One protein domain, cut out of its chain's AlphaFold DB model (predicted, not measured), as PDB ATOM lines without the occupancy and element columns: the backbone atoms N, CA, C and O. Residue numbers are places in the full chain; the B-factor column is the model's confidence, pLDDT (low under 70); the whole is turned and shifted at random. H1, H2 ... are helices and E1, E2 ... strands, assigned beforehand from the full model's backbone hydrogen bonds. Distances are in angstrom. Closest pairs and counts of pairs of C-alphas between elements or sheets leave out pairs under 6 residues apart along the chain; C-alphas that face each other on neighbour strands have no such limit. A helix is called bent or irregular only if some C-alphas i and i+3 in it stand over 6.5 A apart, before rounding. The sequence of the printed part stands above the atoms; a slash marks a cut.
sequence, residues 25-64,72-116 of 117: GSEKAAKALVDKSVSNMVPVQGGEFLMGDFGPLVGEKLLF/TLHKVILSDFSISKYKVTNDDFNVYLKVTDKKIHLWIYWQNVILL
ATOM      1  N   GLY A  25      94.040 136.454  34.801       81.14
ATOM      2  CA  GLY A  25      94.544 135.083  34.877       81.14
ATOM      3  C   GLY A  25      94.280 134.449  36.242       81.14
ATOM      4  O   GLY A  25      93.778 133.324  36.316       81.14
ATOM      5  N   SER A  26      94.575 135.192  37.313       87.48
ATOM      6  CA  SER A  26      94.358 134.744  38.691       87.48
ATOM      7  C   SER A  26      92.872 134.551  39.003       87.48
ATOM      8  O   SER A  26      92.484 133.507  39.520       87.48
ATOM      9  N   GLU A  27      92.017 135.491  38.594       90.39
ATOM     10  CA  GLU A  27      90.560 135.415  38.756       90.39
ATOM     11  C   GLU A  27      89.972 134.195  38.044       90.39
ATOM     12  O   GLU A  27      89.170 133.460  38.625       90.39
ATOM     13  N   LYS A  28      90.404 133.924  36.805       94.22
ATOM     14  CA  LYS A  28      89.948 132.745  36.055       94.22
ATOM     15  C   LYS A  28      90.377 131.444  36.733       94.22
ATOM     16  O   LYS A  28      89.576 130.513  36.816       94.22
ATOM     17  N   ALA A  29      91.616 131.370  37.218       95.38
ATOM     18  CA  ALA A  29      92.121 130.199  37.931       95.38
ATOM     19  C   ALA A  29      91.408 129.997  39.277       95.38
ATOM     20  O   ALA A  29      91.018 128.874  39.599       95.38
ATOM     21  N   ALA A  30      91.171 131.075  40.029       95.83
ATOM     22  CA  ALA A  30      90.430 131.044  41.284       95.83
ATOM     23  C   ALA A  30      88.984 130.587  41.061       95.83
ATOM     24  O   ALA A  30      88.504 129.698  41.763       95.83
ATOM     25  N   LYS A  31      88.312 131.121  40.035       96.79
ATOM     26  CA  LYS A  31      86.964 130.689  39.661       96.79
ATOM     27  C   LYS A  31      86.928 129.213  39.271       96.79
ATOM     28  O   LYS A  31      86.075 128.489  39.767       96.79
ATOM     29  N   ALA A  32      87.858 128.756  38.433       97.16
ATOM     30  CA  ALA A  32      87.925 127.352  38.038       97.16
ATOM     31  C   ALA A  32      88.142 126.421  39.245       97.16
ATOM     32  O   ALA A  32      87.524 125.359  39.317       97.16
ATOM     33  N   LEU A  33      88.978 126.833  40.205       97.38
ATOM     34  CA  LEU A  33      89.195 126.102  41.452       97.38
ATOM     35  C   LEU A  33      87.914 126.033  42.296       97.38
ATOM     36  O   LEU A  33      87.528 124.946  42.719       97.38
ATOM     37  N   VAL A  34      87.226 127.163  42.498       97.17
ATOM     38  CA  VAL A  34      85.962 127.216  43.254       97.17
ATOM     39  C   VAL A  34      84.877 126.383  42.578       97.17
ATOM     40  O   VAL A  34      84.243 125.570  43.248       97.17
ATOM     41  N   ASP A  35      84.691 126.531  41.266       97.80
ATOM     42  CA  ASP A  35      83.678 125.794  40.508       97.80
ATOM     43  C   ASP A  35      83.922 124.279  40.617       97.80
ATOM     44  O   ASP A  35      82.987 123.527  40.893       97.80
ATOM     45  N   LYS A  36      85.186 123.837  40.503       97.37
ATOM     46  CA  LYS A  36      85.585 122.435  40.712       97.37
ATOM     47  C   LYS A  36      85.298 121.962  42.140       97.37
ATOM     48  O   LYS A  36      84.793 120.856  42.330       97.37
ATOM     49  N   SER A  37      85.634 122.759  43.155       96.91
ATOM     50  CA  SER A  37      85.382 122.408  44.558       96.91
ATOM     51  C   SER A  37      83.888 122.275  44.841       96.91
ATOM     52  O   SER A  37      83.482 121.273  45.422       96.91
ATOM     53  N   VAL A  38      83.074 123.231  44.383       96.92
ATOM     54  CA  VAL A  38      81.615 123.236  44.568       96.92
ATOM     55  C   VAL A  38      80.956 122.085  43.808       96.92
ATOM     56  O   VAL A  38      80.118 121.393  44.384       96.92
ATOM     57  N   SER A  39      81.359 121.807  42.562       97.02
ATOM     58  CA  SER A  39      80.801 120.689  41.783       97.02
ATOM     59  C   SER A  39      81.129 119.314  42.373       97.02
ATOM     60  O   SER A  39      80.439 118.340  42.089       97.02
ATOM     61  N   ASN A  40      82.192 119.228  43.177       96.50
ATOM     62  CA  ASN A  40      82.618 118.003  43.851       96.50
ATOM     63  C   ASN A  40      81.970 117.811  45.229       96.50
ATOM     64  O   ASN A  40      82.293 116.835  45.909       96.50
ATOM     65  N   MET A  41      81.096 118.715  45.671       98.07
ATOM     66  CA  MET A  41      80.403 118.580  46.950       98.07
ATOM     67  C   MET A  41      79.273 117.554  46.849       98.07
ATOM     68  O   MET A  41      78.499 117.554  45.893       98.07
ATOM     69  N   VAL A  42      79.154 116.696  47.859       98.14
ATOM     70  CA  VAL A  42      78.013 115.796  48.045       98.14
ATOM     71  C   VAL A  42      77.170 116.290  49.220       98.14
ATOM     72  O   VAL A  42      77.740 116.573  50.280       98.14
ATOM     73  N   PRO A  43      75.841 116.428  49.058       97.98
ATOM     74  CA  PRO A  43      74.966 116.764  50.169       97.98
ATOM     75  C   PRO A  43      74.883 115.577  51.131       97.98
ATOM     76  O   PRO A  43      74.770 114.423  50.715       97.98
ATOM     77  N   VAL A  44      74.924 115.877  52.421       97.78
ATOM     78  CA  VAL A  44      74.728 114.937  53.518       97.78
ATOM     79  C   VAL A  44      73.510 115.414  54.290       97.78
ATOM     80  O   VAL A  44      73.477 116.542  54.786       97.78
ATOM     81  N   GLN A  45      72.498 114.553  54.357       97.73
ATOM     82  CA  GLN A  45      71.302 114.829  55.138       97.73
ATOM     83  C   GLN A  45      71.683 114.930  56.617       97.73
ATOM     84  O   GLN A  45      72.392 114.072  57.150       97.73
ATOM     85  N   GLY A  46      71.212 115.987  57.264       97.84
ATOM     86  CA  GLY A  46      71.291 116.162  58.699       97.84
ATOM     87  C   GLY A  46      70.453 115.123  59.436       97.84
ATOM     88  O   GLY A  46      69.659 114.375  58.862       97.84
ATOM     89  N   GLY A  47      70.631 115.074  60.746       97.97
ATOM     90  CA  GLY A  47      69.972 114.095  61.593       97.97
ATOM     91  C   GLY A  47      70.749 113.830  62.868       97.97
ATOM     92  O   GLY A  47      71.669 114.567  63.226       97.97
ATOM     93  N   GLU A  48      70.352 112.762  63.547       97.45
ATOM     94  CA  GLU A  48      70.996 112.275  64.759       97.45
ATOM     95  C   GLU A  48      71.911 111.092  64.423       97.45
ATOM     96  O   GLU A  48      71.483 110.135  63.776       97.45
ATOM     97  N   PHE A  49      73.158 111.137  64.888       94.19
ATOM     98  CA  PHE A  49      74.091 110.013  64.802       94.19
ATOM     99  C   PHE A  49      74.919 109.887  66.081       94.19
ATOM    100  O   PHE A  49      74.995 110.811  66.894       94.19
ATOM    101  N   LEU A  50      75.530 108.720  66.277       93.63
ATOM    102  CA  LEU A  50      76.438 108.478  67.393       93.63
ATOM    103  C   LEU A  50      77.866 108.843  66.978       93.63
ATOM    104  O   LEU A  50      78.383 108.305  66.000       93.63
ATOM    105  N   MET A  51      78.492 109.745  67.730       94.73
ATOM    106  CA  MET A  51      79.889 110.137  67.570       94.73
ATOM    107  C   MET A  51      80.729 109.535  68.698       94.73
ATOM    108  O   MET A  51      80.332 109.580  69.864       94.73
ATOM    109  N   GLY A  52      81.880 108.970  68.336       93.46
ATOM    110  CA  GLY A  52      82.812 108.299  69.243       93.46
ATOM    111  C   GLY A  52      83.132 106.867  68.805       93.46
ATOM    112  O   GLY A  52      82.727 106.419  67.730       93.46
ATOM    113  N   ASP A  53      83.866 106.150  69.647       92.68
ATOM    114  CA  ASP A  53      84.262 104.758  69.457       92.68
ATOM    115  C   ASP A  53      83.049 103.834  69.643       92.68
ATOM    116  O   ASP A  53      82.636 103.507  70.757       92.68
ATOM    117  N   PHE A  54      82.445 103.429  68.526       92.50
ATOM    118  CA  PHE A  54      81.334 102.477  68.505       92.50
ATOM    119  C   PHE A  54      81.804 101.021  68.386       92.50
ATOM    120  O   PHE A  54      80.962 100.133  68.245       92.50
ATOM    121  N   GLY A  55      83.113 100.757  68.468       91.40
ATOM    122  CA  GLY A  55      83.688  99.414  68.443       91.40
ATOM    123  C   GLY A  55      82.995  98.435  69.398       91.40
ATOM    124  O   GLY A  55      82.575  97.372  68.948       91.40
ATOM    125  N   PRO A  56      82.697  98.811  70.660       91.13
ATOM    126  CA  PRO A  56      81.926  97.976  71.586       91.13
ATOM    127  C   PRO A  56      80.512  97.568  71.121       91.13
ATOM    128  O   PRO A  56      79.931  96.637  71.684       91.13
ATOM    129  N   LEU A  57      79.936  98.244  70.120       91.69
ATOM    130  CA  LEU A  57      78.607  97.945  69.571       91.69
ATOM    131  C   LEU A  57      78.634  97.005  68.358       91.69
ATOM    132  O   LEU A  57      77.576  96.514  67.962       91.69
ATOM    133  N   VAL A  58      79.799  96.755  67.751       91.53
ATOM    134  CA  VAL A  58      79.914  96.039  66.469       91.53
ATOM    135  C   VAL A  58      81.035  94.994  66.481       91.53
ATOM    136  O   VAL A  58      81.979  95.072  67.260       91.53
ATOM    137  N   GLY A  59      80.949  93.999  65.592       89.57
ATOM    138  CA  GLY A  59      82.011  93.007  65.385       89.57
ATOM    139  C   GLY A  59      82.448  92.286  66.667       89.57
ATOM    140  O   GLY A  59      81.617  91.809  67.440       89.57
ATOM    141  N   GLU A  60      83.762  92.226  66.891       92.85
ATOM    142  CA  GLU A  60      84.395  91.614  68.072       92.85
ATOM    143  C   GLU A  60      84.229  92.433  69.363       92.85
ATOM    144  O   GLU A  60      84.681  92.005  70.424       92.85
ATOM    145  N   LYS A  61      83.555  93.590  69.301       90.33
ATOM    146  CA  LYS A  61      83.322  94.493  70.439       90.33
ATOM    147  C   LYS A  61      84.599  95.080  71.047       90.33
ATOM    148  O   LYS A  61      84.635  95.405  72.234       90.33
ATOM    149  N   LEU A  62      85.646  95.212  70.238       91.00
ATOM    150  CA  LEU A  62      86.903  95.847  70.622       91.00
ATOM    151  C   LEU A  62      86.842  97.353  70.368       91.00
ATOM    152  O   LEU A  62      86.142  97.801  69.466       91.00
ATOM    153  N   LEU A  63      87.598  98.122  71.150       89.60
ATOM    154  CA  LEU A  63      87.804  99.551  70.905       89.60
ATOM    155  C   LEU A  63      88.544  99.740  69.575       89.60
ATOM    156  O   LEU A  63      89.529  99.043  69.320       89.60
ATOM    157  N   PHE A  64      88.106 100.683  68.741       89.33
ATOM    158  CA  PHE A  64      88.774 100.968  67.463       89.33
ATOM    159  C   PHE A  64      90.023 101.835  67.603       89.33
ATOM    160  O   PHE A  64      90.847 101.889  66.690       89.33
ATOM    161  N   THR A  72      83.964 108.315  74.363       89.33
ATOM    162  CA  THR A  72      82.593 108.579  74.805       89.33
ATOM    163  C   THR A  72      81.660 108.574  73.610       89.33
ATOM    164  O   THR A  72      81.604 109.543  72.855       89.33
ATOM    165  N   LEU A  73      80.886 107.500  73.478       92.53
ATOM    166  CA  LEU A  73      79.821 107.426  72.494       92.53
ATOM    167  C   LEU A  73      78.656 108.336  72.908       92.53
ATOM    168  O   LEU A  73      78.028 108.117  73.944       92.53
ATOM    169  N   HIS A  74      78.360 109.353  72.104       94.31
ATOM    170  CA  HIS A  74      77.301 110.320  72.392       94.31
ATOM    171  C   HIS A  74      76.527 110.703  71.133       94.31
ATOM    172  O   HIS A  74      77.019 110.591  70.012       94.31
ATOM    173  N   LYS A  75      75.281 111.144  71.319       95.62
ATOM    174  CA  LYS A  75      74.429 111.608  70.223       95.62
ATOM    175  C   LYS A  75      74.849 113.007  69.789       95.62
ATOM    176  O   LYS A  75      74.979 113.898  70.626       95.62
ATOM    177  N   VAL A  76      74.987 113.195  68.484       96.87
ATOM    178  CA  VAL A  76      75.207 114.490  67.840       96.87
ATOM    179  C   VAL A  76      74.073 114.728  66.855       96.87
ATOM    180  O   VAL A  76      73.684 113.827  66.114       96.87
ATOM    181  N   ILE A  77      73.545 115.951  66.861       97.67
ATOM    182  CA  ILE A  77      72.527 116.403  65.915       97.67
ATOM    183  C   ILE A  77      73.169 117.461  65.025       97.67
ATOM    184  O   ILE A  77      73.644 118.481  65.525       97.67
ATOM    185  N   LEU A  78      73.179 117.219  63.716       98.02
ATOM    186  CA  LEU A  78      73.648 118.178  62.714       98.02
ATOM    187  C   LEU A  78      72.515 118.546  61.759       98.02
ATOM    188  O   LEU A  78      71.663 117.720  61.439       98.02
ATOM    189  N   SER A  79      72.536 119.789  61.284       98.34
ATOM    190  CA  SER A  79      71.759 120.203  60.116       98.34
ATOM    191  C   SER A  79      72.348 119.607  58.838       98.34
ATOM    192  O   SER A  79      73.501 119.178  58.827       98.34
ATOM    193  N   ASP A  80      71.580 119.646  57.752       98.34
ATOM    194  CA  ASP A  80      72.076 119.328  56.413       98.34
ATOM    195  C   ASP A  80      73.356 120.119  56.110       98.34
ATOM    196  O   ASP A  80      73.465 121.314  56.412       98.34
ATOM    197  N   PHE A  81      74.335 119.448  55.511       97.90
ATOM    198  CA  PHE A  81      75.593 120.055  55.088       97.90
ATOM    199  C   PHE A  81      76.076 119.412  53.792       97.90
ATOM    200  O   PHE A  81      75.520 118.422  53.326       97.90
ATOM    201  N   SER A  82      77.132 119.963  53.202       97.58
ATOM    202  CA  SER A  82      77.802 119.342  52.063       97.58
ATOM    203  C   SER A  82      79.274 119.139  52.379       97.58
ATOM    204  O   SER A  82      79.906 119.996  52.995       97.58
ATOM    205  N   ILE A  83      79.834 118.023  51.925       97.85
ATOM    206  CA  ILE A  83      81.255 117.691  52.082       97.85
ATOM    207  C   ILE A  83      81.852 117.314  50.729       97.85
ATOM    208  O   ILE A  83      81.148 116.826  49.847       97.85
ATOM    209  N   SER A  84      83.146 117.556  50.522       97.40
ATOM    210  CA  SER A  84      83.801 117.182  49.269       97.40
ATOM    211  C   SER A  84      83.814 115.663  49.094       97.40
ATOM    212  O   SER A  84      84.235 114.929  49.985       97.40
ATOM    213  N   LYS A  85      83.411 115.193  47.909       96.81
ATOM    214  CA  LYS A  85      83.445 113.775  47.518       96.81
ATOM    215  C   LYS A  85      84.855 113.183  47.561       96.81
ATOM    216  O   LYS A  85      85.022 111.993  47.807       96.81
ATOM    217  N   TYR A  86      85.862 114.013  47.292       96.60
ATOM    218  CA  TYR A  86      87.272 113.639  47.248       96.60
ATOM    219  C   TYR A  86      88.116 114.610  48.074       96.60
ATOM    220  O   TYR A  86      87.727 115.757  48.301       96.60
ATOM    221  N   LYS A  87      89.303 114.154  48.487       95.83
ATOM    222  CA  LYS A  87      90.314 114.992  49.138       95.83
ATOM    223  C   LYS A  87      90.784 116.097  48.185       95.83
ATOM    224  O   LYS A  87      90.932 115.856  46.987       95.83
ATOM    225  N   VAL A  88      91.080 117.277  48.729       95.14
ATOM    226  CA  VAL A  88      91.773 118.343  47.987       95.14
ATOM    227  C   VAL A  88      93.114 117.808  47.484       95.14
ATOM    228  O   VAL A  88      93.882 117.233  48.258       95.14
ATOM    229  N   THR A  89      93.380 117.964  46.188       95.00
ATOM    230  CA  THR A  89      94.621 117.473  45.577       95.00
ATOM    231  C   THR A  89      95.764 118.469  45.775       95.00
ATOM    232  O   THR A  89      95.539 119.665  45.968       95.00
ATOM    233  N   ASN A  90      97.011 117.996  45.683       94.42
ATOM    234  CA  ASN A  90      98.176 118.885  45.712       94.42
ATOM    235  C   ASN A  90      98.140 119.915  44.568       94.42
ATOM    236  O   ASN A  90      98.572 121.047  44.760       94.42
ATOM    237  N   ASP A  91      97.579 119.561  43.408       95.50
ATOM    238  CA  ASP A  91      97.427 120.479  42.276       95.50
ATOM    239  C   ASP A  91      96.423 121.594  42.576       95.50
ATOM    240  O   ASP A  91      96.715 122.764  42.324       95.50
ATOM    241  N   ASP A  92      95.283 121.258  43.187       95.67
ATOM    242  CA  ASP A  92      94.296 122.244  43.645       95.67
ATOM    243  C   ASP A  92      94.913 123.205  44.671       95.67
ATOM    244  O   ASP A  92      94.745 124.424  44.580       95.67
ATOM    245  N   PHE A  93      95.696 122.665  45.608       94.43
ATOM    246  CA  PHE A  93      96.416 123.467  46.593       94.43
ATOM    247  C   PHE A  93      97.488 124.360  45.948       94.43
ATOM    248  O   PHE A  93      97.616 125.529  46.306       94.43
ATOM    249  N   ASN A  94      98.214 123.871  44.942       93.48
ATOM    250  CA  ASN A  94      99.189 124.671  44.199       93.48
ATOM    251  C   ASN A  94      98.530 125.814  43.414       93.48
ATOM    252  O   ASN A  94      99.097 126.907  43.339       93.48
ATOM    253  N   VAL A  95      97.340 125.596  42.838       94.82
ATOM    254  CA  VAL A  95      96.547 126.674  42.223       94.82
ATOM    255  C   VAL A  95      96.167 127.706  43.281       94.82
ATOM    256  O   VAL A  95      96.411 128.891  43.064       94.82
ATOM    257  N   TYR A  96      95.666 127.268  44.440       94.65
ATOM    258  CA  TYR A  96      95.361 128.149  45.571       94.65
ATOM    259  C   TYR A  96      96.560 129.025  45.973       94.65
ATOM    260  O   TYR A  96      96.420 130.244  46.086       94.65
ATOM    261  N   LEU A  97      97.749 128.436  46.136       93.76
ATOM    262  CA  LEU A  97      98.961 129.180  46.495       93.76
ATOM    263  C   LEU A  97      99.298 130.264  45.463       93.76
ATOM    264  O   LEU A  97      99.610 131.391  45.841       93.76
ATOM    265  N   LYS A  98      99.184 129.946  44.166       92.69
ATOM    266  CA  LYS A  98      99.449 130.896  43.074       92.69
ATOM    267  C   LYS A  98      98.448 132.047  43.047       92.69
ATOM    268  O   LYS A  98      98.865 133.191  42.912       92.69
ATOM    269  N   VAL A  99      97.149 131.762  43.173       93.03
ATOM    270  CA  VAL A  99      96.111 132.809  43.086       93.03
ATOM    271  C   VAL A  99      96.081 133.717  44.315       93.03
ATOM    272  O   VAL A  99      95.636 134.855  44.221       93.03
ATOM    273  N   THR A 100      96.566 133.228  45.461       92.29
ATOM    274  CA  THR A 100      96.610 133.981  46.726       92.29
ATOM    275  C   THR A 100      97.983 134.576  47.052       92.29
ATOM    276  O   THR A 100      98.142 135.160  48.124       92.29
ATOM    277  N   ASP A 101      98.967 134.410  46.157       89.98
ATOM    278  CA  ASP A 101     100.380 134.773  46.358       89.98
ATOM    279  C   ASP A 101     100.939 134.288  47.711       89.98
ATOM    280  O   ASP A 101     101.663 134.975  48.439       89.98
ATOM    281  N   LYS A 102     100.556 133.068  48.102       89.57
ATOM    282  CA  LYS A 102     101.043 132.430  49.327       89.57
ATOM    283  C   LYS A 102     102.238 131.551  49.001       89.57
ATOM    284  O   LYS A 102     102.216 130.732  48.087       89.57
ATOM    285  N   LYS A 103     103.284 131.673  49.814       84.64
ATOM    286  CA  LYS A 103     104.434 130.768  49.772       84.64
ATOM    287  C   LYS A 103     104.151 129.559  50.648       84.64
ATOM    288  O   LYS A 103     103.650 129.695  51.764       84.64
ATOM    289  N   ILE A 104     104.513 128.381  50.157       77.91
ATOM    290  CA  ILE A 104     104.486 127.171  50.966       77.91
ATOM    291  C   ILE A 104     105.497 127.312  52.107       77.91
ATOM    292  O   ILE A 104     106.683 127.559  51.881       77.91
ATOM    293  N   HIS A 105     105.031 127.195  53.349       70.35
ATOM    294  CA  HIS A 105     105.949 127.133  54.478       70.35
ATOM    295  C   HIS A 105     106.648 125.773  54.423       70.35
ATOM    296  O   HIS A 105     105.987 124.735  54.477       70.35
ATOM    297  N   LEU A 106     107.976 125.767  54.290       64.21
ATOM    298  CA  LEU A 106     108.775 124.572  53.980       64.21
ATOM    299  C   LEU A 106     108.525 123.397  54.948       64.21
ATOM    300  O   LEU A 106     108.656 122.238  54.569       64.21
ATOM    301  N   TRP A 107     108.098 123.685  56.178       63.34
ATOM    302  CA  TRP A 107     107.808 122.686  57.211       63.34
ATOM    303  C   TRP A 107     106.632 121.766  56.834       63.34
ATOM    304  O   TRP A 107     106.594 120.614  57.253       63.34
ATOM    305  N   ILE A 108     105.714 122.223  55.974       63.02
ATOM    306  CA  ILE A 108     104.577 121.418  55.494       63.02
ATOM    307  C   ILE A 108     105.052 120.290  54.560       63.02
ATOM    308  O   ILE A 108     104.464 119.206  54.555       63.02
ATOM    309  N   TYR A 109     106.141 120.493  53.808       57.48
ATOM    310  CA  TYR A 109     106.740 119.419  53.007       57.48
ATOM    311  C   TYR A 109     107.383 118.346  53.881       57.48
ATOM    312  O   TYR A 109     107.232 117.167  53.583       57.48
ATOM    313  N   TRP A 110     108.030 118.724  54.984       52.27
ATOM    314  CA  TRP A 110     108.633 117.752  55.899       52.27
ATOM    315  C   TRP A 110     107.586 116.833  56.526       52.27
ATOM    316  O   TRP A 110     107.808 115.628  56.597       52.27
ATOM    317  N   GLN A 111     106.406 117.354  56.877       54.48
ATOM    318  CA  GLN A 111     105.340 116.520  57.432       54.48
ATOM    319  C   GLN A 111     104.789 115.512  56.408       54.48
ATOM    320  O   GLN A 111     104.549 114.362  56.757       54.48
ATOM    321  N   ASN A 112     104.626 115.914  55.141       56.38
ATOM    322  CA  ASN A 112     104.119 115.017  54.096       56.38
ATOM    323  C   ASN A 112     105.180 114.029  53.582       56.38
ATOM    324  O   ASN A 112     104.819 112.934  53.168       56.38
ATOM    325  N   VAL A 113     106.470 114.377  53.635       53.72
ATOM    326  CA  VAL A 113     107.573 113.460  53.295       53.72
ATOM    327  C   VAL A 113     107.804 112.429  54.408       53.72
ATOM    328  O   VAL A 113     108.064 111.273  54.101       53.72
ATOM    329  N   ILE A 114     107.642 112.799  55.685       49.48
ATOM    330  CA  ILE A 114     107.786 111.865  56.818       49.48
ATOM    331  C   ILE A 114     106.578 110.920  56.954       49.48
ATOM    332  O   ILE A 114     106.743 109.801  57.413       49.48
ATOM    333  N   LEU A 115     105.374 111.326  56.533       49.09
ATOM    334  CA  LEU A 115     104.171 110.472  56.560       49.09
ATOM    335  C   LEU A 115     104.042 109.525  55.347       49.09
ATOM    336  O   LEU A 115     103.069 108.777  55.267       49.09
ATOM    337  N   LEU A 116     104.987 109.563  54.401       47.70
ATOM    338  CA  LEU A 116     105.030 108.707  53.204       47.70
ATOM    339  C   LEU A 116     106.215 107.711  53.202       47.70
ATOM    340  O   LEU A 116     106.425 107.033  52.195       47.70
TER     341      LEU A 116
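AT A GLANCE: This is residues 25 to 64 and 72 to 116 of the 117 residues of the protein "Sulfatase modifying factor 1" of Klebsiella pneumoniae subsp. pneumoniae (strain HS11286) (UniProt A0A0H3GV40). A narrow two-stranded ribbon, sharply bent in its middle, has the E1 and E4 half next to a pair of helices and the E2 and E3 half next to a loop of residues 52 to 64. H1 leads into the ribbon, H2 folds back to pack on H1, and residues 105 to 116, with H3, stick out free. The printed part has 85 residues with three named helices and four named strands, in the order H1, E1, E2, E3, E4, H2, H3; the class is mixed, helices and strands, and the two sheets, E2 - E3 and E1 - E4, are both antiparallel. The whole is extended, with a radius of gyration of the C-alphas of 18.9 A, and flat, spanning 53 by 34 by 18 A.

HOW THE PARTS SIT: Strands E2, residues 47 to 51, and E3, residues 74 to 78, are antiparallel neighbours at 144 degrees between their directions. N 49 and O 76 are within hydrogen-bond range at 3.0 A, and N 51 and O 74 at 2.8 A. E1, residues 41 to 44, runs on into E2 across a break of 2 residues, at 94 degrees. E3 runs on into E4, residues 81 to 84, across a break of 2 residues, at 93 degrees. E1 and E4 are antiparallel neighbours at 141 degrees, with N 42 and O 83 within hydrogen-bond range at 2.8 A. H1, residues 25 to 39, comes nearest to E4 at the C-alphas of Ser 37 and Ser 84, 7.2 A apart. H1 and H2, residues 90 to 99, touch at a steep tilt of 40 degrees, opposite ways; their closest C-alphas are those of Ser 26 and Val 99, 5.1 A apart. H3, residues 107 to 114, touches no helix and is apart from H2. In H1, H2 and H3 every O i to N i+4 pair is within hydrogen-bond range.

IN THESE COORDINATES: E2 is 12.2 A long and E3 13.0 A, from first to last C-alpha; E3 begins at C-alpha 74 (77.301, 110.320, 72.392). E1 measures 9.4 A and E4 10.5 A. H1 is 21.1 A long and begins at C-alpha 25 (94.544, 135.083, 34.877). H2 measures 14.3 A. H3, 10.8 A, ends at C-alpha 114 (107.786, 111.865, 56.818).

THE WHOLE: The two C-alphas farthest apart are those of Gly 25 and Glu 60, at 55.6 A. Residues 65 to 71 are cut out, within the link from E2 to E3, and C-alphas 64 and 72 are 12.2 A apart across the cut. Of the links that are printed whole, H2 to H3 is short and the others are tight. The mean pLDDT of the printed part is 88.9, with residues 106 to 116 under 70.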